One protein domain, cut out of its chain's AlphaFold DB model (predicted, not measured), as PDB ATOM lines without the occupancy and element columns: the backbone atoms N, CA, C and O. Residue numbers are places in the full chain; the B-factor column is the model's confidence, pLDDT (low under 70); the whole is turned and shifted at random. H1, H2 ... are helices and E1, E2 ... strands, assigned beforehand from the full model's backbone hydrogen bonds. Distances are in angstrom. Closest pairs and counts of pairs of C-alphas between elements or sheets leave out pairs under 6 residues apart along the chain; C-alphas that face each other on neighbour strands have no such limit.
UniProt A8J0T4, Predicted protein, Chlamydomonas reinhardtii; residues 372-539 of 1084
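This is residues 372 to 539 of the 1084 residues of the protein "Predicted protein" of Chlamydomonas reinhardtii (UniProt A8J0T4). Two small antiparallel sheets, E1-E7-E3-E5 and E2-E6-E4, meet at an angle like two walls of a corner at one end of the domain, where the turns from E3 to E4 and from E6 to E7 lead from one sheet to the other. At the other end is a loose group of helices, with H5 between H4 and H8 and with H1 running straight into E1; H7 is beside the edge strand E5, and the short H2 and H3 form a small pair. The printed part has 168 residues with eight named helices and seven named strands, in the order H1 E1 E2 E3 E4 E5 H2 H3 E6 E7 H4 H5 H6 H7 H8, a mixed class of helices and strands. It is compact, with a radius of gyration of the C-alphas of 15.8 A and spans of 48 by 34 by 32 A.

The larger sheet runs E1, residues 389 to 394, E7, residues 470 to 475, E3, residues 412 to 417, and E5, residues 442 to 444, with neighbours antiparallel; it is strongly twisted. Across E1 and E7, N 392 and O 472 are 2.8 A apart, within hydrogen-bond range. Across E7 and E3, N 473 and O 414 are 2.8 A apart, and across E3 and E5, N 415 and O 442 are 2.8 A apart. The second sheet runs E2, residues 399 to 401, E6, residues 463 to 466, and E4, residues 419 to 424, with neighbours antiparallel; N 400 and O 464 are 2.8 A apart, and N 421 and O 465 2.7 A. E3 and E4 meet only through their link, and so do E6 and E7. H1, residues 373 to 388, only grazes the larger sheet with its residues 383 to 388. H7, residues 507 to 516, also only grazes it; its closest C-alpha pair with E5 is Gln 515 and Cys 442, 6.1 A. The hub is H5, residues 485 to 499, which touches three helices. With its residues 487 to 491 it touches H4, residues 477 to 481; the closest C-alphas are Leu 480 and Val 491, 7.1 A. It only just touches H2, residues 447 to 450, with 3 pairs of C-alphas within 8 A, the closest Leu 449 and Lys 495, 6.5 A. It only just touches H8, residues 523 to 539, also with 3 pairs, the closest Ser 497 and Ser 535, 6.9 A, about perpendicular at 84 degrees. H1 and H5 are close but not clearly touching, Val 381 and Val 490 having the closest C-alphas, 7.4 A. H7 and H8 form a helical hairpin, only just touching with 3 pairs, the closest Leu 514 and Leu 524, 6.7 A. H2 touches H3, residues 455 to 458, with the C-alphas of Ala 447 and Cys 457 5.2 A apart. H6, residues 502 to 505, touches no helix. Every O i to N i+4 pair is within hydrogen-bond range in H4 and H7; the counts are 10 of 12 in H1, 9 of 11 in H5 and 11 of 13 in H8, while H2, H3 and H6 are too short for such a pair.

E1 is 15.2 A from first to last C-alpha, E7 15.5 A, E3 15.6 A and E4 16.7 A. H1 is 23.9 A long and begins at C-alpha 373, (31.763, -69.637, -29.653). H5 is 21.5 A, H7 13.9 A and H8 24.7 A; H8 ends at C-alpha 539, (34.346, -56.206, -38.603). E5 begins at C-alpha 442, (14.224, -49.907, -19.732).

The C-alphas farthest apart are those of Pro 372 and Gln 426, 50.4 A. The printed part has no cut. The link from E4 to E5, residues 425 to 441, is long; within it residues 438 to 439 pair antiparallel with residues 419 to 420 of E4. The mean pLDDT of the printed part is 72.7, and 81 residues are under 70, among them residues 373 to 382, 477 to 494 and 496 to 539.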
ATOM      1  N   PRO A 372      28.583 -72.433 -27.262       79.25
ATOM      2  CA  PRO A 372      28.947 -72.075 -28.637       79.25
ATOM      3  C   PRO A 372      29.755 -70.773 -28.703       79.25
ATOM      4  O   PRO A 372      29.453 -69.820 -27.990       79.25
ATOM      5  N   GLU A 373      30.753 -70.710 -29.586       66.88
ATOM      6  CA  GLU A 373      31.763 -69.637 -29.653       66.88
ATOM      7  C   GLU A 373      31.162 -68.220 -29.793       66.88
ATOM      8  O   GLU A 373      31.657 -67.270 -29.186       66.88
ATOM      9  N   GLY A 374      30.024 -68.085 -30.489       66.88
ATOM     10  CA  GLY A 374      29.275 -66.823 -30.574       66.88
ATOM     11  C   GLY A 374      28.652 -66.383 -29.242       66.88
ATOM     12  O   GLY A 374      28.653 -65.203 -28.910       66.88
ATOM     13  N   THR A 375      28.201 -67.328 -28.418       66.62
ATOM     14  CA  THR A 375      27.547 -67.063 -27.127       66.62
ATOM     15  C   THR A 375      28.557 -66.870 -25.988       66.62
ATOM     16  O   THR A 375      28.219 -66.318 -24.944       66.62
ATOM     17  N   GLN A 376      29.819 -67.278 -26.171       66.12
ATOM     18  CA  GLN A 376      30.870 -67.112 -25.160       66.12
ATOM     19  C   GLN A 376      31.168 -65.637 -24.863       66.12
ATOM     20  O   GLN A 376      31.386 -65.282 -23.703       66.12
ATOM     21  N   ARG A 377      31.145 -64.768 -25.886       64.81
ATOM     22  CA  ARG A 377      31.308 -63.315 -25.708       64.81
ATOM     23  C   ARG A 377      30.124 -62.705 -24.967       64.81
ATOM     24  O   ARG A 377      30.341 -61.930 -24.041       64.81
ATOM     25  N   ASP A 378      28.906 -63.119 -25.301       64.12
ATOM     26  CA  ASP A 378      27.689 -62.640 -24.641       64.12
ATOM     27  C   ASP A 378      27.647 -63.005 -23.157       64.12
ATOM     28  O   ASP A 378      27.291 -62.170 -22.327       64.12
ATOM     29  N   VAL A 379      28.053 -64.226 -22.797       68.56
ATOM     30  CA  VAL A 379      28.134 -64.657 -21.392       68.56
ATOM     31  C   VAL A 379      29.178 -63.834 -20.635       68.56
ATOM     32  O   VAL A 379      28.910 -63.378 -19.527       68.56
ATOM     33  N   LEU A 380      30.339 -63.577 -21.243       64.62
ATOM     34  CA  LEU A 380      31.399 -62.777 -20.629       64.62
ATOM     35  C   LEU A 380      30.978 -61.320 -20.418       64.62
ATOM     36  O   LEU A 380      31.218 -60.779 -19.343       64.62
ATOM     37  N   VAL A 381      30.328 -60.698 -21.404       65.56
ATOM     38  CA  VAL A 381      29.816 -59.323 -21.290       65.56
ATOM     39  C   VAL A 381      28.687 -59.251 -20.262       65.56
ATOM     40  O   VAL A 381      28.674 -58.327 -19.452       65.56
ATOM     41  N   ARG A 382      27.784 -60.241 -20.222       68.31
ATOM     42  CA  ARG A 382      26.707 -60.318 -19.221       68.31
ATOM     43  C   ARG A 382      27.232 -60.445 -17.801       68.31
ATOM     44  O   ARG A 382      26.804 -59.680 -16.946       68.31
ATOM     45  N   GLU A 383      28.164 -61.360 -17.558       72.12
ATOM     46  CA  GLU A 383      28.787 -61.541 -16.240       72.12
ATOM     47  C   GLU A 383      29.563 -60.291 -15.815       72.12
ATOM     48  O   GLU A 383      29.477 -59.852 -14.667       72.12
ATOM     49  N   LEU A 384      30.264 -59.648 -16.757       69.44
ATOM     50  CA  LEU A 384      30.974 -58.401 -16.492       69.44
ATOM     51  C   LEU A 384      29.992 -57.278 -16.117       69.44
ATOM     52  O   LEU A 384      30.177 -56.629 -15.091       69.44
ATOM     53  N   MET A 385      28.921 -57.082 -16.893       71.62
ATOM     54  CA  MET A 385      27.885 -56.085 -16.596       71.62
ATOM     55  C   MET A 385      27.194 -56.372 -15.260       71.62
ATOM     56  O   MET A 385      27.061 -55.464 -14.442       71.62
ATOM     57  N   ALA A 386      26.828 -57.627 -14.996       77.44
ATOM     58  CA  ALA A 386      26.206 -58.041 -13.742       77.44
ATOM     59  C   ALA A 386      27.112 -57.763 -12.532       77.44
ATOM     60  O   ALA A 386      26.634 -57.279 -11.510       77.44
ATOM     61  N   SER A 387      28.426 -57.977 -12.658       78.44
ATOM     62  CA  SER A 387      29.387 -57.729 -11.572       78.44
ATOM     63  C   SER A 387      29.550 -56.247 -11.194       78.44
ATOM     64  O   SER A 387      29.978 -55.939 -10.078       78.44
ATOM     65  N   HIS A 388      29.193 -55.328 -12.097       78.75
ATOM     66  CA  HIS A 388      29.297 -53.877 -11.897       78.75
ATOM     67  C   HIS A 388      27.953 -53.189 -11.618       78.75
ATOM     68  O   HIS A 388      27.931 -51.995 -11.289       78.75
ATOM     69  N   CYS A 389      26.852 -53.931 -11.714       85.62
ATOM     70  CA  CYS A 389      25.510 -53.472 -11.404       85.62
ATOM     71  C   CYS A 389      25.196 -53.675  -9.915       85.62
ATOM     72  O   CYS A 389      25.377 -54.757  -9.361       85.62
ATOM     73  N   VAL A 390      24.695 -52.632  -9.257       89.31
ATOM     74  CA  VAL A 390      24.223 -52.688  -7.869       89.31
ATOM     75  C   VAL A 390      22.702 -52.584  -7.867       89.31
ATOM     76  O   VAL A 390      22.186 -51.602  -8.403       89.31
ATOM     77  N   PRO A 391      21.976 -53.548  -7.281       93.19
ATOM     78  CA  PRO A 391      20.529 -53.450  -7.172       93.19
ATOM     79  C   PRO A 391      20.156 -52.338  -6.184       93.19
ATOM     80  O   PRO A 391      20.752 -52.218  -5.112       93.19
ATOM     81  N   ILE A 392      19.179 -51.518  -6.557       94.12
ATOM     82  CA  ILE A 392      18.653 -50.399  -5.779       94.12
ATOM     83  C   ILE A 392      17.130 -50.428  -5.876       94.12
ATOM     84  O   ILE A 392      16.561 -50.435  -6.965       94.12
ATOM     85  N   GLU A 393      16.477 -50.416  -4.722       96.06
ATOM     86  CA  GLU A 393      15.030 -50.264  -4.616       96.06
ATOM     87  C   GLU A 393      14.713 -48.812  -4.270       96.06
ATOM     88  O   GLU A 393      15.243 -48.258  -3.304       96.06
ATOM     89  N   LEU A 394      13.862 -48.179  -5.074       96.38
ATOM     90  CA  LEU A 394      13.453 -46.794  -4.887       96.38
ATOM     91  C   LEU A 394      11.948 -46.723  -4.614       96.38
ATOM     92  O   LEU A 394      11.164 -47.317  -5.357       96.38
ATOM     93  N   PRO A 395      11.511 -45.973  -3.587       97.06
ATOM     94  CA  PRO A 395      10.091 -45.776  -3.321       97.06
ATOM     95  C   PRO A 395       9.446 -44.896  -4.400       97.06
ATOM     96  O   PRO A 395      10.140 -44.209  -5.150       97.06
ATOM     97  N   THR A 396       8.112 -44.867  -4.451       96.69
ATOM     98  CA  THR A 396       7.359 -43.925  -5.296       96.69
ATOM     99  C   THR A 396       7.749 -42.477  -5.004       96.69
ATOM    100  O   THR A 396       7.858 -42.060  -3.853       96.69
ATOM    101  N   GLY A 397       7.886 -41.681  -6.058       95.44
ATOM    102  CA  GLY A 397       8.136 -40.250  -5.988       95.44
ATOM    103  C   GLY A 397       9.606 -39.880  -5.801       95.44
ATOM    104  O   GLY A 397       9.881 -38.687  -5.664       95.44
ATOM    105  N   HIS A 398      10.526 -40.843  -5.808       96.50
ATOM    106  CA  HIS A 398      11.963 -40.614  -5.708       96.50
ATOM    107  C   HIS A 398      12.516 -40.046  -7.020       96.50
ATOM    108  O   HIS A 398      12.266 -40.586  -8.095       96.50
ATOM    109  N   GLU A 399      13.272 -38.953  -6.946       94.56
ATOM    110  CA  GLU A 399      13.949 -38.374  -8.109       94.56
ATOM    111  C   GLU A 399      15.302 -39.061  -8.310       94.56
ATOM    112  O   GLU A 399      16.186 -38.955  -7.468       94.56
ATOM    113  N   LEU A 400      15.460 -39.763  -9.432       93.25
ATOM    114  CA  LEU A 400      16.722 -40.388  -9.840       93.25
ATOM    115  C   LEU A 400      17.770 -39.332 -10.208       93.25
ATOM    116  O   LEU A 400      18.941 -39.462  -9.864       93.25
ATOM    117  N   PHE A 401      17.345 -38.304 -10.944       91.62
ATOM    118  CA  PHE A 401      18.137 -37.119 -11.274       91.62
ATOM    119  C   PHE A 401      17.226 -35.999 -11.773       91.62
ATOM    120  O   PHE A 401      16.117 -36.248 -12.260       91.62
ATOM    121  N   ARG A 402      17.703 -34.761 -11.664       93.50
ATOM    122  CA  ARG A 402      17.004 -33.542 -12.065       93.50
ATOM    123  C   ARG A 402      17.508 -33.021 -13.406       93.50
ATOM    124  O   ARG A 402      18.649 -33.242 -13.807       93.50
ATOM    125  N   LEU A 403      16.638 -32.288 -14.091       93.06
ATOM    126  CA  LEU A 403      16.986 -31.467 -15.243       93.06
ATOM    127  C   LEU A 403      18.149 -30.531 -14.877       93.06
ATOM    128  O   LEU A 403      18.041 -29.753 -13.931       93.06
ATOM    129  N   GLY A 404      19.229 -30.587 -15.653       92.19
ATOM    130  CA  GLY A 404      20.434 -29.784 -15.441       92.19
ATOM    131  C   GLY A 404      21.525 -30.457 -14.606       92.19
ATOM    132  O   GLY A 404      22.652 -29.966 -14.627       92.19
ATOM    133  N   ASP A 405      21.247 -31.588 -13.949       92.75
ATOM    134  CA  ASP A 405      22.286 -32.340 -13.238       92.75
ATOM    135  C   ASP A 405      23.385 -32.794 -14.211       92.75
ATOM    136  O   ASP A 405      23.116 -33.157 -15.365       92.75
ATOM    137  N   GLU A 406      24.633 -32.815 -13.742       89.38
ATOM    138  CA  GLU A 406      25.742 -33.352 -14.525       89.38
ATOM    139  C   GLU A 406      25.549 -34.857 -14.757       89.38
ATOM    140  O   GLU A 406      25.491 -35.666 -13.824       89.38
ATOM    141  N   ALA A 407      25.510 -35.266 -16.026       81.88
ATOM    142  CA  ALA A 407      25.261 -36.652 -16.416       81.88
ATOM    143  C   ALA A 407      26.335 -37.622 -15.887       81.88
ATOM    144  O   ALA A 407      26.075 -38.813 -15.726       81.88
ATOM    145  N   GLY A 408      27.528 -37.110 -15.573       71.50
ATOM    146  CA  GLY A 408      28.663 -37.892 -15.101       71.50
ATOM    147  C   GLY A 408      28.568 -38.419 -13.664       71.50
ATOM    148  O   GLY A 408      29.275 -39.372 -13.340       71.50
ATOM    149  N   GLY A 409      27.727 -37.825 -12.810       71.25
ATOM    150  CA  GLY A 409      27.606 -38.214 -11.398       71.25
ATOM    151  C   GLY A 409      26.552 -39.291 -11.126       71.25
ATOM    152  O   GLY A 409      26.717 -40.101 -10.218       71.25
ATOM    153  N   ALA A 410      25.486 -39.336 -11.928       65.50
ATOM    154  CA  ALA A 410      24.268 -40.068 -11.573       65.50
ATOM    155  C   ALA A 410      24.240 -41.554 -11.993       65.50
ATOM    156  O   ALA A 410      23.297 -42.252 -11.643       65.50
ATOM    157  N   GLY A 411      25.252 -42.074 -12.697       79.94
ATOM    158  CA  GLY A 411      25.285 -43.473 -13.152       79.94
ATOM    159  C   GLY A 411      24.290 -43.797 -14.280       79.94
ATOM    160  O   GLY A 411      23.419 -42.995 -14.628       79.94
ATOM    161  N   LEU A 412      24.467 -44.970 -14.886       90.38
ATOM    162  CA  LEU A 412      23.553 -45.574 -15.863       90.38
ATOM    163  C   LEU A 412      22.695 -46.600 -15.117       90.38
ATOM    164  O   LEU A 412      23.238 -47.348 -14.307       90.38
ATOM    165  N   TRP A 413      21.390 -46.651 -15.367       93.25
ATOM    166  CA  TRP A 413      20.479 -47.514 -14.614       93.25
ATOM    167  C   TRP A 413      19.714 -48.442 -15.543       93.25
ATOM    168  O   TRP A 413      19.265 -48.022 -16.605       93.25
ATOM    169  N   LEU A 414      19.517 -49.684 -15.121       92.81
ATOM    170  CA  LEU A 414      18.583 -50.610 -15.748       92.81
ATOM    171  C   LEU A 414      17.339 -50.702 -14.862       92.81
ATOM    172  O   LEU A 414      17.439 -51.159 -13.727       92.81
ATOM    173  N   LEU A 415      16.187 -50.247 -15.339       94.56
ATOM    174  CA  LEU A 415      14.912 -50.443 -14.655       94.56
ATOM    175  C   LEU A 415      14.475 -51.897 -14.862       94.56
ATOM    176  O   LEU A 415      14.222 -52.290 -15.995       94.56
ATOM    177  N   GLU A 416      14.430 -52.682 -13.787       94.31
ATOM    178  CA  GLU A 416      13.981 -54.083 -13.784       94.31
ATOM    179  C   GLU A 416      12.474 -54.167 -13.539       94.31
ATOM    180  O   GLU A 416      11.772 -54.858 -14.266       94.31
ATOM    181  N   GLU A 417      11.969 -53.406 -12.564       94.19
ATOM    182  CA  GLU A 417      10.547 -53.353 -12.212       94.19
ATOM    183  C   GLU A 417      10.132 -51.919 -11.857       94.19
ATOM    184  O   GLU A 417      10.918 -51.149 -11.303       94.19
ATOM    185  N   GLY A 418       8.875 -51.564 -12.134       94.62
ATOM    186  CA  GLY A 418       8.276 -50.277 -11.768       94.62
ATOM    187  C   GLY A 418       8.075 -49.317 -12.944       94.62
ATOM    188  O   GLY A 418       8.095 -49.711 -14.109       94.62
ATOM    189  N   VAL A 419       7.818 -48.047 -12.617       93.94
ATOM    190  CA  VAL A 419       7.479 -46.994 -13.588       93.94
ATOM    191  C   VAL A 419       8.234 -45.719 -13.242       93.94
ATOM    192  O   VAL A 419       8.168 -45.261 -12.100       93.94
ATOM    193  N   VAL A 420       8.914 -45.126 -14.222       94.75
ATOM    194  CA  VAL A 420       9.653 -43.867 -14.068       94.75
ATOM    195  C   VAL A 420       9.092 -42.807 -15.013       94.75
ATOM    196  O   VAL A 420       9.037 -42.985 -16.223       94.75
ATOM    197  N   LEU A 421       8.710 -41.656 -14.476       94.00
ATOM    198  CA  LEU A 421       8.277 -40.492 -15.240       94.00
ATOM    199  C   LEU A 421       9.480 -39.641 -15.644       94.00
ATOM    200  O   LEU A 421      10.276 -39.240 -14.794       94.00
ATOM    201  N   ALA A 422       9.566 -39.309 -16.932       93.06
ATOM    202  CA  ALA A 422      10.477 -38.292 -17.438       93.06
ATOM    203  C   ALA A 422       9.745 -36.949 -17.557       93.06
ATOM    204  O   ALA A 422       8.719 -36.845 -18.232       93.06
ATOM    205  N   MET A 423      10.264 -35.919 -16.891       91.94
ATOM    206  CA  MET A 423       9.658 -34.588 -16.817       91.94
ATOM    207  C   MET A 423      10.640 -33.506 -17.269       91.94
ATOM    208  O   MET A 423      11.813 -33.523 -16.892       91.94
ATOM    209  N   ARG A 424      10.165 -32.536 -18.050       91.38
ATOM    210  CA  ARG A 424      10.916 -31.339 -18.446       91.38
ATOM    211  C   ARG A 424      10.028 -30.120 -18.226       91.38
ATOM    212  O   ARG A 424       9.180 -29.781 -19.043       91.38
ATOM    213  N   GLY A 425      10.194 -29.467 -17.077       88.88
ATOM    214  CA  GLY A 425       9.255 -28.432 -16.643       88.88
ATOM    215  C   GLY A 425       7.875 -29.033 -16.349       88.88
ATOM    216  O   GLY A 425       7.772 -29.940 -15.529       88.88
ATOM    217  N   GLN A 426       6.830 -28.524 -17.009       84.88
ATOM    218  CA  GLN A 426       5.462 -29.065 -16.926       84.88
ATOM    219  C   GLN A 426       5.197 -30.173 -17.956       84.88
ATOM    220  O   GLN A 426       4.193 -30.877 -17.859       84.88
ATOM    221  N   GLU A 427       6.087 -30.345 -18.936       84.38
ATOM    222  CA  GLU A 427       5.939 -31.373 -19.959       84.38
ATOM    223  C   GLU A 427       6.318 -32.736 -19.381       84.38
ATOM    224  O   GLU A 427       7.415 -32.935 -18.846       84.38
ATOM    225  N   ARG A 428       5.394 -33.689 -19.500       84.25
ATOM    226  CA  ARG A 428       5.667 -35.107 -19.278       84.25
ATOM    227  C   ARG A 428       6.026 -35.716 -20.620       84.25
ATOM    228  O   ARG A 428       5.320 -35.483 -21.597       84.25
ATOM    229  N   ALA A 429       7.110 -36.482 -20.671       76.38
ATOM    230  CA  ALA A 429       7.404 -37.250 -21.868       76.38
ATOM    231  C   ALA A 429       6.305 -38.308 -22.034       76.38
ATOM    232  O   ALA A 429       6.232 -39.262 -21.256       76.38
ATOM    233  N   GLU A 430       5.444 -38.125 -23.030       66.50
ATOM    234  CA  GLU A 430       4.555 -39.177 -23.505       66.50
ATOM    235  C   GLU A 430       5.440 -40.222 -24.182       66.50
ATOM    236  O   GLU A 430       5.854 -40.085 -25.334       66.50
ATOM    237  N   ALA A 431       5.839 -41.234 -23.414       59.22
ATOM    238  CA  ALA A 431       6.526 -42.374 -23.982       59.22
ATOM    239  C   ALA A 431       5.566 -43.082 -24.959       59.22
ATOM    240  O   ALA A 431       4.357 -43.130 -24.720       59.22
ATOM    241  N   PRO A 432       6.075 -43.693 -26.035       52.22
ATOM    242  CA  PRO A 432       5.251 -44.392 -27.023       52.22
ATOM    243  C   PRO A 432       4.475 -45.610 -26.474       52.22
ATOM    244  O   PRO A 432       3.657 -46.177 -27.192       52.22
ATOM    245  N   ALA A 433       4.675 -45.985 -25.204       47.94
ATOM    246  CA  ALA A 433       3.880 -46.985 -24.487       47.94
ATOM    247  C   ALA A 433       2.595 -46.420 -23.831       47.94
ATOM    248  O   ALA A 433       1.856 -47.168 -23.190       47.94
ATOM    249  N   GLY A 434       2.303 -45.124 -23.996       56.31
ATOM    250  CA  GLY A 434       1.103 -44.458 -23.480       56.31
ATOM    251  C   GLY A 434       1.395 -43.420 -22.383       56.31
ATOM    252  O   GLY A 434       2.549 -43.191 -22.023       56.31
ATOM    253  N   PRO A 435       0.355 -42.781 -21.811       62.59
ATOM    254  CA  PRO A 435       0.476 -41.686 -20.832       62.59
ATOM    255  C   PRO A 435       1.063 -42.092 -19.461       62.59
ATOM    256  O   PRO A 435       1.044 -41.302 -18.520       62.59
ATOM    257  N   THR A 436       1.570 -43.318 -19.324       66.81
ATOM    258  CA  THR A 436       1.937 -43.970 -18.058       66.81
ATOM    259  C   THR A 436       3.445 -44.010 -17.781       66.81
ATOM    260  O   THR A 436       3.883 -44.836 -16.994       66.81
ATOM    261  N   GLY A 437       4.255 -43.159 -18.420       83.94
ATOM    262  CA  GLY A 437       5.699 -43.066 -18.151       83.94
ATOM    263  C   GLY A 437       6.563 -44.167 -18.790       83.94
ATOM    264  O   GLY A 437       6.115 -44.920 -19.652       83.94
ATOM    265  N   LEU A 438       7.842 -44.220 -18.399       88.62
ATOM    266  CA  LEU A 438       8.812 -45.235 -18.822       88.62
ATOM    267  C   LEU A 438       8.594 -46.509 -17.999       88.62
ATOM    268  O   LEU A 438       8.809 -46.520 -16.784       88.62
ATOM    269  N   LEU A 439       8.152 -47.567 -18.672       90.00
ATOM    270  CA  LEU A 439       7.881 -48.871 -18.075       90.00
ATOM    271  C   LEU A 439       9.145 -49.733 -18.055       90.00
ATOM    272  O   LEU A 439      10.010 -49.614 -18.925       90.00
ATOM    273  N   ALA A 440       9.258 -50.589 -17.044       87.56
ATOM    274  CA  ALA A 440      10.266 -51.635 -17.034       87.56
ATOM    275  C   ALA A 440       9.956 -52.704 -18.106       87.56
ATOM    276  O   ALA A 440       8.776 -52.979 -18.342       87.56
ATOM    277  N   PRO A 441      10.975 -53.330 -18.721       88.44
ATOM    278  CA  PRO A 441      12.397 -53.062 -18.536       88.44
ATOM    279  C   PRO A 441      12.881 -51.921 -19.442       88.44
ATOM    280  O   PRO A 441      12.614 -51.906 -20.640       88.44
ATOM    281  N   CYS A 442      13.636 -50.963 -18.901       88.12
ATOM    282  CA  CYS A 442      14.224 -49.907 -19.732       88.12
ATOM    283  C   CYS A 442      15.564 -49.390 -19.202       88.12
ATOM    284  O   CYS A 442      15.860 -49.444 -18.008       88.12
ATOM    285  N   LEU A 443      16.400 -48.887 -20.113       90.81
ATOM    286  CA  LEU A 443      17.672 -48.254 -19.777       90.81
ATOM    287  C   LEU A 443      17.443 -46.768 -19.482       90.81
ATOM    288  O   LEU A 443      16.888 -46.046 -20.306       90.81
ATOM    289  N   LEU A 444      17.903 -46.297 -18.325       92.69
ATOM    290  CA  LEU A 444      17.768 -44.913 -17.888       92.69
ATOM    291  C   LEU A 444      19.143 -44.257 -17.751       92.69
ATOM    292  O   LEU A 444      20.086 -44.822 -17.196       92.69
ATOM    293  N   GLY A 445      19.249 -43.009 -18.204       90.25
ATOM    294  CA  GLY A 445      20.461 -42.211 -18.034       90.25
ATOM    295  C   GLY A 445      21.579 -42.506 -19.041       90.25
ATOM    296  O   GLY A 445      22.726 -42.141 -18.778       90.25
ATOM    297  N   ASP A 446      21.249 -43.082 -20.193       87.12
ATOM    298  CA  ASP A 446      22.111 -43.306 -21.365       87.12
ATOM    299  C   ASP A 446      22.922 -42.074 -21.807       87.12
ATOM    300  O   ASP A 446      24.079 -42.211 -22.202       87.12
ATOM    301  N   ALA A 447      22.398 -40.857 -21.628       83.44
ATOM    302  CA  ALA A 447      23.134 -39.617 -21.896       83.44
ATOM    303  C   ALA A 447      24.482 -39.528 -21.146       83.44
ATOM    304  O   ALA A 447      25.409 -38.883 -21.629       83.44
ATOM    305  N   ALA A 448      24.642 -40.232 -20.018       83.25
ATOM    306  CA  ALA A 448      25.910 -40.312 -19.291       83.25
ATOM    307  C   ALA A 448      27.008 -41.026 -20.095       83.25
ATOM    308  O   ALA A 448      28.177 -40.664 -19.983       83.25
ATOM    309  N   LEU A 449      26.641 -42.001 -20.935       83.31
ATOM    310  CA  LEU A 449      27.570 -42.677 -21.844       83.31
ATOM    311  C   LEU A 449      28.031 -41.742 -22.962       83.31
ATOM    312  O   LEU A 449      29.173 -41.826 -23.407       83.31
ATOM    313  N   LEU A 450      27.151 -40.849 -23.413       82.94
ATOM    314  CA  LEU A 450      27.416 -39.947 -24.531       82.94
ATOM    315  C   LEU A 450      28.018 -38.607 -24.099       82.94
ATOM    316  O   LEU A 450      28.571 -37.915 -24.946       82.94
ATOM    317  N   ALA A 451      27.975 -38.261 -22.812       83.25
ATOM    318  CA  ALA A 451      28.438 -36.984 -22.263       83.25
ATOM    319  C   ALA A 451      29.875 -36.602 -22.667       83.25
ATOM    320  O   ALA A 451      30.160 -35.426 -22.877       83.25
ATOM    321  N   GLU A 452      30.773 -37.582 -22.803       79.38
ATOM    322  CA  GLU A 452      32.162 -37.346 -23.229       79.38
ATOM    323  C   GLU A 452      32.306 -37.062 -24.730       79.38
ATOM    324  O   GLU A 452      33.260 -36.407 -25.143       79.38
ATOM    325  N   LEU A 453      31.391 -37.582 -25.549       79.06
ATOM    326  CA  LEU A 453      31.456 -37.501 -27.012       79.06
ATOM    327  C   LEU A 453      30.563 -36.387 -27.564       79.06
ATOM    328  O   LEU A 453      30.890 -35.769 -28.573       79.06
ATOM    329  N   VAL A 454      29.446 -36.115 -26.892       82.44
ATOM    330  CA  VAL A 454      28.457 -35.104 -27.251       82.44
ATOM    331  C   VAL A 454      28.295 -34.170 -26.050       82.44
ATOM    332  O   VAL A 454      27.581 -34.512 -25.108       82.44
ATOM    333  N   PRO A 455      28.910 -32.971 -26.067       82.69
ATOM    334  CA  PRO A 455      28.860 -32.039 -24.939       82.69
ATOM    335  C   PRO A 455      27.439 -31.673 -24.494       82.69
ATOM    336  O   PRO A 455      27.213 -31.429 -23.316       82.69
ATOM    337  N   ALA A 456      26.457 -31.691 -25.401       82.38
ATOM    338  CA  ALA A 456      25.052 -31.461 -25.061       82.38
ATOM    339  C   ALA A 456      24.462 -32.538 -24.124       82.38
ATOM    340  O   ALA A 456      23.506 -32.264 -23.410       82.38
ATOM    341  N   CYS A 457      25.048 -33.739 -24.090       85.38
ATOM    342  CA  CYS A 457      24.674 -34.828 -23.186       85.38
ATOM    343  C   CYS A 457      25.379 -34.748 -21.820       85.38
ATOM    344  O   CYS A 457      25.122 -35.588 -20.960       85.38
ATOM    345  N   SER A 458      26.263 -33.764 -21.601       85.75
ATOM    346  CA  SER A 458      26.936 -33.563 -20.306       85.75
ATOM    347  C   SER A 458      25.981 -33.143 -19.188       85.75
ATOM    348  O   SER A 458      26.272 -33.384 -18.018       85.75
ATOM    349  N   THR A 459      24.821 -32.590 -19.545       91.19
ATOM    350  CA  THR A 459      23.741 -32.236 -18.621       91.19
ATOM    351  C   THR A 459      22.491 -33.056 -18.931       91.19
ATOM    352  O   THR A 459      22.218 -33.413 -20.081       91.19
ATOM    353  N   ARG A 460      21.726 -33.407 -17.897       88.44
ATOM    354  CA  ARG A 460      20.465 -34.140 -18.053       88.44
ATOM    355  C   ARG A 460      19.395 -33.217 -18.636       88.44
ATOM    356  O   ARG A 460      19.124 -32.159 -18.081       88.44
ATOM    357  N   ILE A 461      18.757 -33.649 -19.722       89.81
ATOM    358  CA  ILE A 461      17.680 -32.911 -20.412       89.81
ATOM    359  C   ILE A 461      16.263 -33.240 -19.903       89.81
ATOM    360  O   ILE A 461      15.306 -32.584 -20.307       89.81
ATOM    361  N   TRP A 462      16.138 -34.225 -19.009       91.12
ATOM    362  CA  TRP A 462      14.896 -34.627 -18.342       91.12
ATOM    363  C   TRP A 462      15.184 -34.920 -16.867       91.12
ATOM    364  O   TRP A 462      16.214 -35.519 -16.552       91.12
ATOM    365  N   SER A 463      14.268 -34.538 -15.979       92.81
ATOM    366  CA  SER A 463      14.201 -35.078 -14.620       92.81
ATOM    367  C   SER A 463      13.548 -36.457 -14.673       92.81
ATOM    368  O   SER A 463      12.487 -36.593 -15.280       92.81
ATOM    369  N   LEU A 464      14.134 -37.465 -14.027       94.88
ATOM    370  CA  LEU A 464      13.518 -38.786 -13.888       94.88
ATOM    371  C   LEU A 464      13.018 -38.987 -12.461       94.88
ATOM    372  O   LEU A 464      13.787 -38.857 -11.509       94.88
ATOM    373  N   ARG A 465      11.741 -39.336 -12.310       95.19
ATOM    374  CA  ARG A 465      11.098 -39.562 -11.015       95.19
ATOM    375  C   ARG A 465      10.316 -40.867 -11.017       95.19
ATOM    376  O   ARG A 465       9.546 -41.112 -11.936       95.19
ATOM    377  N   THR A 466      10.472 -41.693  -9.994       96.19
ATOM    378  CA  THR A 466       9.697 -42.931  -9.858       96.19
ATOM    379  C   THR A 466       8.214 -42.604  -9.629       96.19
ATOM    380  O   THR A 466       7.863 -41.758  -8.807       96.19
ATOM    381  N   GLU A 467       7.315 -43.245 -10.365       95.06
ATOM    382  CA  GLU A 467       5.858 -43.137 -10.182       95.06
ATOM    383  C   GLU A 467       5.317 -44.292  -9.333       95.06
ATOM    384  O   GLU A 467       4.393 -44.130  -8.536       95.06
ATOM    385  N   ARG A 468       5.940 -45.462  -9.450       94.25
ATOM    386  CA  ARG A 468       5.707 -46.634  -8.599       94.25
ATOM    387  C   ARG A 468       7.014 -47.021  -7.909       94.25
ATOM    388  O   ARG A 468       8.060 -46.523  -8.325       94.25
ATOM    389  N   PRO A 469       6.991 -47.874  -6.871       96.56
ATOM    390  CA  PRO A 469       8.220 -48.453  -6.354       96.56
ATOM    391  C   PRO A 469       8.979 -49.116  -7.507       96.56
ATOM    392  O   PRO A 469       8.380 -49.839  -8.306       96.56
ATOM    393  N   CYS A 470      10.262 -48.803  -7.626       96.88
ATOM    394  CA  CYS A 470      11.103 -49.251  -8.723       96.88
ATOM    395  C   CYS A 470      12.237 -50.113  -8.195       96.88
ATOM    396  O   CYS A 470      12.895 -49.745  -7.221       96.88
ATOM    397  N   ARG A 471      12.521 -51.202  -8.902       96.44
ATOM    398  CA  ARG A 471      13.740 -51.982  -8.735       96.44
ATOM    399  C   ARG A 471      14.658 -51.684  -9.907       96.44
ATOM    400  O   ARG A 471      14.275 -51.845 -11.065       96.44
ATOM    401  N   LEU A 472      15.845 -51.175  -9.608       95.00
ATOM    402  CA  LEU A 472      16.810 -50.717 -10.596       95.00
ATOM    403  C   LEU A 472      18.164 -51.373 -10.360       95.00
ATOM    404  O   LEU A 472      18.532 -51.673  -9.229       95.00
ATOM    405  N   TRP A 473      18.956 -51.498 -11.415       94.06
ATOM    406  CA  TRP A 473      20.361 -51.870 -11.338       94.06
ATOM    407  C   TRP A 473      21.213 -50.672 -11.720       94.06
ATOM    408  O   TRP A 473      21.237 -50.260 -12.879       94.06
ATOM    409  N   GLN A 474      21.904 -50.096 -10.742       92.06
ATOM    410  CA  GLN A 474      22.816 -48.988 -10.969       92.06
ATOM    411  C   GLN A 474      24.174 -49.506 -11.415       92.06
ATOM    412  O   GLN A 474      24.885 -50.177 -10.665       92.06
ATOM    413  N   LEU A 475      24.588 -49.099 -12.602       87.94
ATOM    414  CA  LEU A 475      25.958 -49.231 -13.044       87.94
ATOM    415  C   LEU A 475      26.778 -48.076 -12.450       87.94
ATOM    416  O   LEU A 475      26.567 -46.901 -12.771       87.94
ATOM    417  N   ARG A 476      27.699 -48.399 -11.536       76.25
ATOM    418  CA  ARG A 476      28.453 -47.395 -10.765       76.25
ATOM    419  C   ARG A 476      29.252 -46.449 -11.677       76.25
ATOM    420  O   ARG A 476      30.048 -46.890 -12.499       76.25
ATOM    421  N   GLY A 477      29.110 -45.137 -11.462       65.38
ATOM    422  CA  GLY A 477      29.801 -44.079 -12.221       65.38
ATOM    423  C   GLY A 477      31.335 -44.204 -12.315       65.38
ATOM    424  O   GLY A 477      31.879 -43.966 -13.393       65.38
ATOM    425  N   PRO A 478      32.058 -44.640 -11.260       59.31
ATOM    426  CA  PRO A 478      33.481 -44.942 -11.365       59.31
ATOM    427  C   PRO A 478      33.781 -46.057 -12.362       59.31
ATOM    428  O   PRO A 478      34.779 -45.951 -13.051       59.31
ATOM    429  N   ALA A 479      32.925 -47.077 -12.502       56.28
ATOM    430  CA  ALA A 479      33.125 -48.125 -13.502       56.28
ATOM    431  C   ALA A 479      33.033 -47.541 -14.918       56.28
ATOM    432  O   ALA A 479      33.893 -47.803 -15.741       56.28
ATOM    433  N   LEU A 480      32.078 -46.641 -15.176       57.94
ATOM    434  CA  LEU A 480      31.941 -45.951 -16.468       57.94
ATOM    435  C   LEU A 480      33.147 -45.074 -16.855       57.94
ATOM    436  O   LEU A 480      33.313 -44.785 -18.038       57.94
ATOM    437  N   ARG A 481      33.973 -44.661 -15.881       59.75
ATOM    438  CA  ARG A 481      35.172 -43.824 -16.082       59.75
ATOM    439  C   ARG A 481      36.500 -44.546 -15.827       59.75
ATOM    440  O   ARG A 481      37.544 -43.989 -16.148       59.75
ATOM    441  N   ALA A 482      36.489 -45.716 -15.191       49.78
ATOM    442  CA  ALA A 482      37.700 -46.372 -14.712       49.78
ATOM    443  C   ALA A 482      38.491 -46.998 -15.863       49.78
ATOM    444  O   ALA A 482      37.929 -47.690 -16.708       49.78
ATOM    445  N   ASP A 483      39.816 -46.832 -15.802       51.44
ATOM    446  CA  ASP A 483      40.836 -47.439 -16.672       51.44
ATOM    447  C   ASP A 483      40.928 -48.981 -16.548       51.44
ATOM    448  O   ASP A 483      41.976 -49.578 -16.814       51.44
ATOM    449  N   ASP A 484      39.862 -49.654 -16.108       52.75
ATOM    450  CA  ASP A 484      39.840 -51.108 -16.032       52.75
ATOM    451  C   ASP A 484      39.751 -51.655 -17.465       52.75
ATOM    452  O   ASP A 484      38.725 -51.552 -18.138       52.75
ATOM    453  N   LEU A 485      40.878 -52.179 -17.961       51.78
ATOM    454  CA  LEU A 485      41.118 -52.514 -19.373       51.78
ATOM    455  C   LEU A 485      40.011 -53.363 -20.024       51.78
ATOM    456  O   LEU A 485      39.787 -53.228 -21.222       51.78
ATOM    457  N   GLY A 486      39.316 -54.212 -19.258       56.88
ATOM    458  CA  GLY A 486      38.203 -55.024 -19.769       56.88
ATOM    459  C   GLY A 486      36.875 -54.270 -19.917       56.88
ATOM    460  O   GLY A 486      36.056 -54.632 -20.755       56.88
ATOM    461  N   TRP A 487      36.658 -53.211 -19.135       64.88
ATOM    462  CA  TRP A 487      35.419 -52.430 -19.134       64.88
ATOM    463  C   TRP A 487      35.419 -51.327 -20.199       64.88
ATOM    464  O   TRP A 487      34.385 -51.041 -20.807       64.88
ATOM    465  N   CYS A 488      36.593 -50.759 -20.494       61.84
ATOM    466  CA  CYS A 488      36.772 -49.776 -21.566       61.84
ATOM    467  C   CYS A 488      36.246 -50.279 -22.915       61.84
ATOM    468  O   CYS A 488      35.610 -49.520 -23.640       61.84
ATOM    469  N   GLU A 489      36.474 -51.550 -23.247       61.81
ATOM    470  CA  GLU A 489      36.029 -52.126 -24.516       61.81
ATOM    471  C   GLU A 489      34.499 -52.215 -24.593       61.81
ATOM    472  O   GLU A 489      33.918 -51.772 -25.579       61.81
ATOM    473  N   VAL A 490      33.832 -52.653 -23.519       64.94
ATOM    474  CA  VAL A 490      32.361 -52.727 -23.436       64.94
ATOM    475  C   VAL A 490      31.725 -51.336 -23.517       64.94
ATOM    476  O   VAL A 490      30.774 -51.131 -24.270       64.94
ATOM    477  N   VAL A 491      32.270 -50.350 -22.796       68.81
ATOM    478  CA  VAL A 491      31.777 -48.962 -22.841       68.81
ATOM    479  C   VAL A 491      31.985 -48.345 -24.222       68.81
ATOM    480  O   VAL A 491      31.099 -47.651 -24.718       68.81
ATOM    481  N   GLN A 492      33.129 -48.589 -24.865       69.38
ATOM    482  CA  GLN A 492      33.381 -48.119 -26.229       69.38
ATOM    483  C   GLN A 492      32.470 -48.804 -27.243       69.38
ATOM    484  O   GLN A 492      32.010 -48.148 -28.175       69.38
ATOM    485  N   LEU A 493      32.165 -50.087 -27.052       67.69
ATOM    486  CA  LEU A 493      31.248 -50.824 -27.907       67.69
ATOM    487  C   LEU A 493      29.826 -50.268 -27.779       67.69
ATOM    488  O   LEU A 493      29.239 -49.909 -28.792       67.69
ATOM    489  N   LEU A 494      29.338 -50.040 -26.553       69.44
ATOM    490  CA  LEU A 494      28.063 -49.359 -26.302       69.44
ATOM    491  C   LEU A 494      28.036 -47.960 -26.937       69.44
ATOM    492  O   LEU A 494      27.121 -47.649 -27.697       69.44
ATOM    493  N   LYS A 495      29.066 -47.132 -26.704       74.12
ATOM    494  CA  LYS A 495      29.203 -45.799 -27.323       74.12
ATOM    495  C   LYS A 495      29.145 -45.881 -28.854       74.12
ATOM    496  O   LYS A 495      28.427 -45.104 -29.475       74.12
ATOM    497  N   ARG A 496      29.864 -46.823 -29.475       67.19
ATOM    498  CA  ARG A 496      29.877 -47.025 -30.936       67.19
ATOM    499  C   ARG A 496      28.531 -47.503 -31.469       67.19
ATOM    500  O   ARG A 496      28.092 -46.980 -32.492       67.19
ATOM    501  N   SER A 497      27.866 -48.426 -30.780       65.38
ATOM    502  CA  SER A 497      26.526 -48.897 -31.142       65.38
ATOM    503  C   SER A 497      25.510 -47.753 -31.128       65.38
ATOM    504  O   SER A 497      24.684 -47.669 -32.033       65.38
ATOM    505  N   PHE A 498      25.625 -46.808 -30.188       66.06
ATOM    506  CA  PHE A 498      24.800 -45.593 -30.177       66.06
ATOM    507  C   PHE A 498      25.167 -44.571 -31.276       66.06
ATOM    508  O   PHE A 498      24.341 -43.721 -31.605       66.06
ATOM    509  N   LEU A 499      26.372 -44.631 -31.865       63.84
ATOM    510  CA  LEU A 499      26.887 -43.611 -32.797       63.84
ATOM    511  C   LEU A 499      26.896 -44.014 -34.285       63.84
ATOM    512  O   LEU A 499      26.905 -43.133 -35.147       63.84
ATOM    513  N   MET A 500      26.909 -45.304 -34.634       49.31
ATOM    514  CA  MET A 500      27.128 -45.739 -36.023       49.31
ATOM    515  C   MET A 500      25.835 -45.857 -36.866       49.31
ATOM    516  O   MET A 500      25.066 -46.807 -36.758       49.31
ATOM    517  N   GLY A 501      25.677 -44.925 -37.818       48.84
ATOM    518  CA  GLY A 501      25.206 -45.157 -39.200       48.84
ATOM    519  C   GLY A 501      23.715 -45.460 -39.442       48.84
ATOM    520  O   GLY A 501      22.935 -44.516 -39.503       48.84
ATOM    521  N   PRO A 502      23.277 -46.721 -39.651       43.03
ATOM    522  CA  PRO A 502      21.875 -47.016 -39.993       43.03
ATOM    523  C   PRO A 502      20.908 -46.726 -38.838       43.03
ATOM    524  O   PRO A 502      19.737 -46.422 -39.046       43.03
ATOM    525  N   LEU A 503      21.426 -46.786 -37.610       44.78
ATOM    526  CA  LEU A 503      20.725 -46.382 -36.403       44.78
ATOM    527  C   LEU A 503      20.553 -44.870 -36.335       44.78
ATOM    528  O   LEU A 503      19.564 -44.425 -35.794       44.78
ATOM    529  N   ARG A 504      21.424 -44.057 -36.940       43.78
ATOM    530  CA  ARG A 504      21.315 -42.591 -36.877       43.78
ATOM    531  C   ARG A 504      20.021 -42.057 -37.503       43.78
ATOM    532  O   ARG A 504      19.471 -41.078 -37.012       43.78
ATOM    533  N   GLU A 505      19.531 -42.720 -38.550       41.88
ATOM    534  CA  GLU A 505      18.264 -42.393 -39.225       41.88
ATOM    535  C   GLU A 505      17.050 -43.097 -38.596       41.88
ATOM    536  O   GLU A 505      15.918 -42.672 -38.803       41.88
ATOM    537  N   ARG A 506      17.284 -44.134 -37.782       46.72
ATOM    538  CA  ARG A 506      16.264 -44.926 -37.074       46.72
ATOM    539  C   ARG A 506      16.427 -44.891 -35.556       46.72
ATOM    540  O   ARG A 506      15.952 -45.790 -34.874       46.72
ATOM    541  N   ILE A 507      17.096 -43.872 -35.005       45.50
ATOM    542  CA  ILE A 507      17.380 -43.773 -33.560       45.50
ATOM    543  C   ILE A 507      16.050 -43.819 -32.820       45.50
ATOM    544  O   ILE A 507      15.946 -44.483 -31.801       45.50
ATOM    545  N   HIS A 508      15.022 -43.193 -33.396       44.25
ATOM    546  CA  HIS A 508      13.664 -43.242 -32.891       44.25
ATOM    547  C   HIS A 508      13.067 -44.658 -32.927       44.25
ATOM    548  O   HIS A 508      12.577 -45.105 -31.901       44.25
ATOM    549  N   ASP A 509      13.175 -45.400 -34.035       47.09
ATOM    550  CA  ASP A 509      12.630 -46.768 -34.154       47.09
ATOM    551  C   ASP A 509      13.380 -47.789 -33.291       47.09
ATOM    552  O   ASP A 509      12.797 -48.748 -32.795       47.09
ATOM    553  N   CYS A 510      14.684 -47.603 -33.100       48.69
ATOM    554  CA  CYS A 510      15.505 -48.479 -32.274       48.69
ATOM    555  C   CYS A 510      15.371 -48.147 -30.790       48.69
ATOM    556  O   CYS A 510      15.382 -49.053 -29.964       48.69
ATOM    557  N   TYR A 511      15.161 -46.874 -30.456       47.38
ATOM    558  CA  TYR A 511      14.717 -46.445 -29.134       47.38
ATOM    559  C   TYR A 511      13.314 -46.988 -28.827       47.38
ATOM    560  O   TYR A 511      13.102 -47.547 -27.758       47.38
ATOM    561  N   LEU A 512      12.395 -46.937 -29.796       47.12
ATOM    562  CA  LEU A 512      11.060 -47.532 -29.720       47.12
ATOM    563  C   LEU A 512      11.137 -49.054 -29.527       47.12
ATOM    564  O   LEU A 512      10.494 -49.594 -28.636       47.12
ATOM    565  N   ALA A 513      11.965 -49.751 -30.309       50.66
ATOM    566  CA  ALA A 513      12.174 -51.191 -30.175       50.66
ATOM    567  C   ALA A 513      12.766 -51.561 -28.809       50.66
ATOM    568  O   ALA A 513      12.362 -52.564 -28.238       50.66
ATOM    569  N   LEU A 514      13.681 -50.748 -28.268       46.88
ATOM    570  CA  LEU A 514      14.275 -50.974 -26.950       46.88
ATOM    571  C   LEU A 514      13.287 -50.691 -25.810       46.88
ATOM    572  O   LEU A 514      13.319 -51.385 -24.804       46.88
ATOM    573  N   GLN A 515      12.396 -49.711 -25.982       45.41
ATOM    574  CA  GLN A 515      11.305 -49.419 -25.047       45.41
ATOM    575  C   GLN A 515      10.195 -50.476 -25.066       45.41
ATOM    576  O   GLN A 515       9.502 -50.646 -24.069       45.41
ATOM    577  N   LEU A 516      10.003 -51.157 -26.196       49.06
ATOM    578  CA  LEU A 516       8.995 -52.207 -26.365       49.06
ATOM    579  C   LEU A 516       9.533 -53.611 -26.062       49.06
ATOM    580  O   LEU A 516       8.762 -54.569 -26.064       49.06
ATOM    581  N   ALA A 517      10.840 -53.750 -25.842       47.59
ATOM    582  CA  ALA A 517      11.468 -55.038 -25.627       47.59
ATOM    583  C   ALA A 517      11.397 -55.446 -24.150       47.59
ATOM    584  O   ALA A 517      11.948 -54.774 -23.285       47.59
ATOM    585  N   ALA A 518      10.753 -56.576 -23.873       49.38
ATOM    586  CA  ALA A 518      10.613 -57.154 -22.545       49.38
ATOM    587  C   ALA A 518      11.705 -58.203 -22.249       49.38
ATOM    588  O   ALA A 518      12.327 -58.791 -23.144       49.38
ATOM    589  N   VAL A 519      11.973 -58.431 -20.961       40.78
ATOM    590  CA  VAL A 519      12.906 -59.476 -20.511       40.78
ATOM    591  C   VAL A 519      12.187 -60.820 -20.471       40.78
ATOM    592  O   VAL A 519      12.782 -61.826 -20.862       40.78
ATOM    593  N   GLU A 520      10.911 -60.849 -20.075       53.28
ATOM    594  CA  GLU A 520      10.147 -62.088 -19.889       53.28
ATOM    595  C   GLU A 520       9.924 -62.852 -21.197       53.28
ATOM    596  O   GLU A 520       9.902 -64.081 -21.204       53.28
ATOM    597  N   ASP A 521       9.802 -62.142 -22.319       56.84
ATOM    598  CA  ASP A 521       9.659 -62.748 -23.644       56.84
ATOM    599  C   ASP A 521      11.008 -62.913 -24.372       56.84
ATOM    600  O   ASP A 521      11.063 -63.400 -25.506       56.84
ATOM    601  N   GLY A 522      12.117 -62.511 -23.743       52.47
ATOM    602  CA  GLY A 522      13.463 -62.555 -24.309       52.47
ATOM    603  C   GLY A 522      13.673 -61.637 -25.518       52.47
ATOM    604  O   GLY A 522      14.644 -61.828 -26.256       52.47
ATOM    605  N   SER A 523      12.783 -60.681 -25.783       53.25
ATOM    606  CA  SER A 523      12.921 -59.728 -26.889       53.25
ATOM    607  C   SER A 523      14.015 -58.697 -26.623       53.25
ATOM    608  O   SER A 523      14.761 -58.391 -27.547       53.25
ATOM    609  N   LEU A 524      14.216 -58.257 -25.373       53.72
ATOM    610  CA  LEU A 524      15.320 -57.352 -25.011       53.72
ATOM    611  C   LEU A 524      16.672 -58.029 -25.216       53.72
ATOM    612  O   LEU A 524      17.588 -57.467 -25.812       53.72
ATOM    613  N   VAL A 525      16.763 -59.283 -24.785       50.78
ATOM    614  CA  VAL A 525      17.930 -60.140 -24.992       50.78
ATOM    615  C   VAL A 525      18.221 -60.327 -26.483       50.78
ATOM    616  O   VAL A 525      19.374 -60.213 -26.895       50.78
ATOM    617  N   ARG A 526      17.191 -60.581 -27.296       56.25
ATOM    618  CA  ARG A 526      17.326 -60.738 -28.750       56.25
ATOM    619  C   ARG A 526      17.673 -59.430 -29.454       56.25
ATOM    620  O   ARG A 526      18.452 -59.461 -30.396       56.25
ATOM    621  N   LEU A 527      17.140 -58.300 -28.998       56.81
ATOM    622  CA  LEU A 527      17.424 -56.980 -29.553       56.81
ATOM    623  C   LEU A 527      18.873 -56.569 -29.275       56.81
ATOM    624  O   LEU A 527      19.586 -56.193 -30.201       56.81
ATOM    625  N   LEU A 528      19.331 -56.711 -28.026       54.34
ATOM    626  CA  LEU A 528      20.716 -56.434 -27.642       54.34
ATOM    627  C   LEU A 528      21.697 -57.392 -28.332       54.34
ATOM    628  O   LEU A 528      22.720 -56.938 -28.838       54.34
ATOM    629  N   GLY A 529      21.360 -58.683 -28.421       53.94
ATOM    630  CA  GLY A 529      22.134 -59.672 -29.178       53.94
ATOM    631  C   GLY A 529      22.219 -59.328 -30.667       53.94
ATOM    632  O   GLY A 529      23.308 -59.257 -31.219       53.94
ATOM    633  N   ALA A 530      21.100 -58.974 -31.303       54.31
ATOM    634  CA  ALA A 530      21.078 -58.567 -32.708       54.31
ATOM    635  C   ALA A 530      21.877 -57.276 -32.972       54.31
ATOM    636  O   ALA A 530      22.480 -57.125 -34.034       54.31
ATOM    637  N   TRP A 531      21.901 -56.335 -32.022       59.69
ATOM    638  CA  TRP A 531      22.709 -55.114 -32.120       59.69
ATOM    639  C   TRP A 531      24.205 -55.397 -31.972       59.69
ATOM    640  O   TRP A 531      25.019 -54.811 -32.694       59.69
ATOM    641  N   LEU A 532      24.566 -56.314 -31.073       49.97
ATOM    642  CA  LEU A 532      25.929 -56.812 -30.909       49.97
ATOM    643  C   LEU A 532      26.389 -57.565 -32.166       49.97
ATOM    644  O   LEU A 532      27.419 -57.213 -32.740       49.97
ATOM    645  N   ASP A 533      25.579 -58.493 -32.672       49.91
ATOM    646  CA  ASP A 533      25.853 -59.273 -33.882       49.91
ATOM    647  C   ASP A 533      26.009 -58.388 -35.123       49.91
ATOM    648  O   ASP A 533      26.921 -58.595 -35.924       49.91
ATOM    649  N   ALA A 534      25.170 -57.358 -35.282       50.44
ATOM    650  CA  ALA A 534      25.273 -56.405 -36.389       50.44
ATOM    651  C   ALA A 534      26.545 -55.541 -36.311       50.44
ATOM    652  O   ALA A 534      27.110 -55.168 -37.343       50.44
ATOM    653  N   SER A 535      27.005 -55.236 -35.095       45.38
ATOM    654  CA  SER A 535      28.236 -54.475 -34.858       45.38
ATOM    655  C   SER A 535      29.483 -55.328 -35.129       45.38
ATOM    656  O   SER A 535      30.442 -54.836 -35.720       45.38
ATOM    657  N   VAL A 536      29.444 -56.616 -34.769       41.62
ATOM    658  CA  VAL A 536      30.555 -57.577 -34.917       41.62
ATOM    659  C   VAL A 536      30.653 -58.150 -36.340       41.62
ATOM    660  O   VAL A 536      31.750 -58.267 -36.883       41.62
ATOM    661  N   SER A 537      29.531 -58.447 -37.002       43.78
ATOM    662  CA  SER A 537      29.516 -59.045 -38.354       43.78
ATOM    663  C   SER A 537      30.136 -58.140 -39.427       43.78
ATOM    664  O   SER A 537      30.624 -58.625 -40.445       43.78
ATOM    665  N   ARG A 538      30.165 -56.819 -39.206       48.09
ATOM    666  CA  ARG A 538      30.820 -55.863 -40.113       48.09
ATOM    667  C   ARG A 538      32.338 -55.798 -39.958       48.09
ATOM    668  O   ARG A 538      33.001 -55.509 -40.948       48.09
ATOM    669  N   GLU A 539      32.888 -56.090 -38.777       38.47
ATOM    670  CA  GLU A 539      34.346 -56.206 -38.603       38.47
ATOM    671  C   GLU A 539      34.899 -57.432 -39.343       38.47
ATOM    672  O   GLU A 539      35.993 -57.369 -39.896       38.47
TER     673      GLU A 539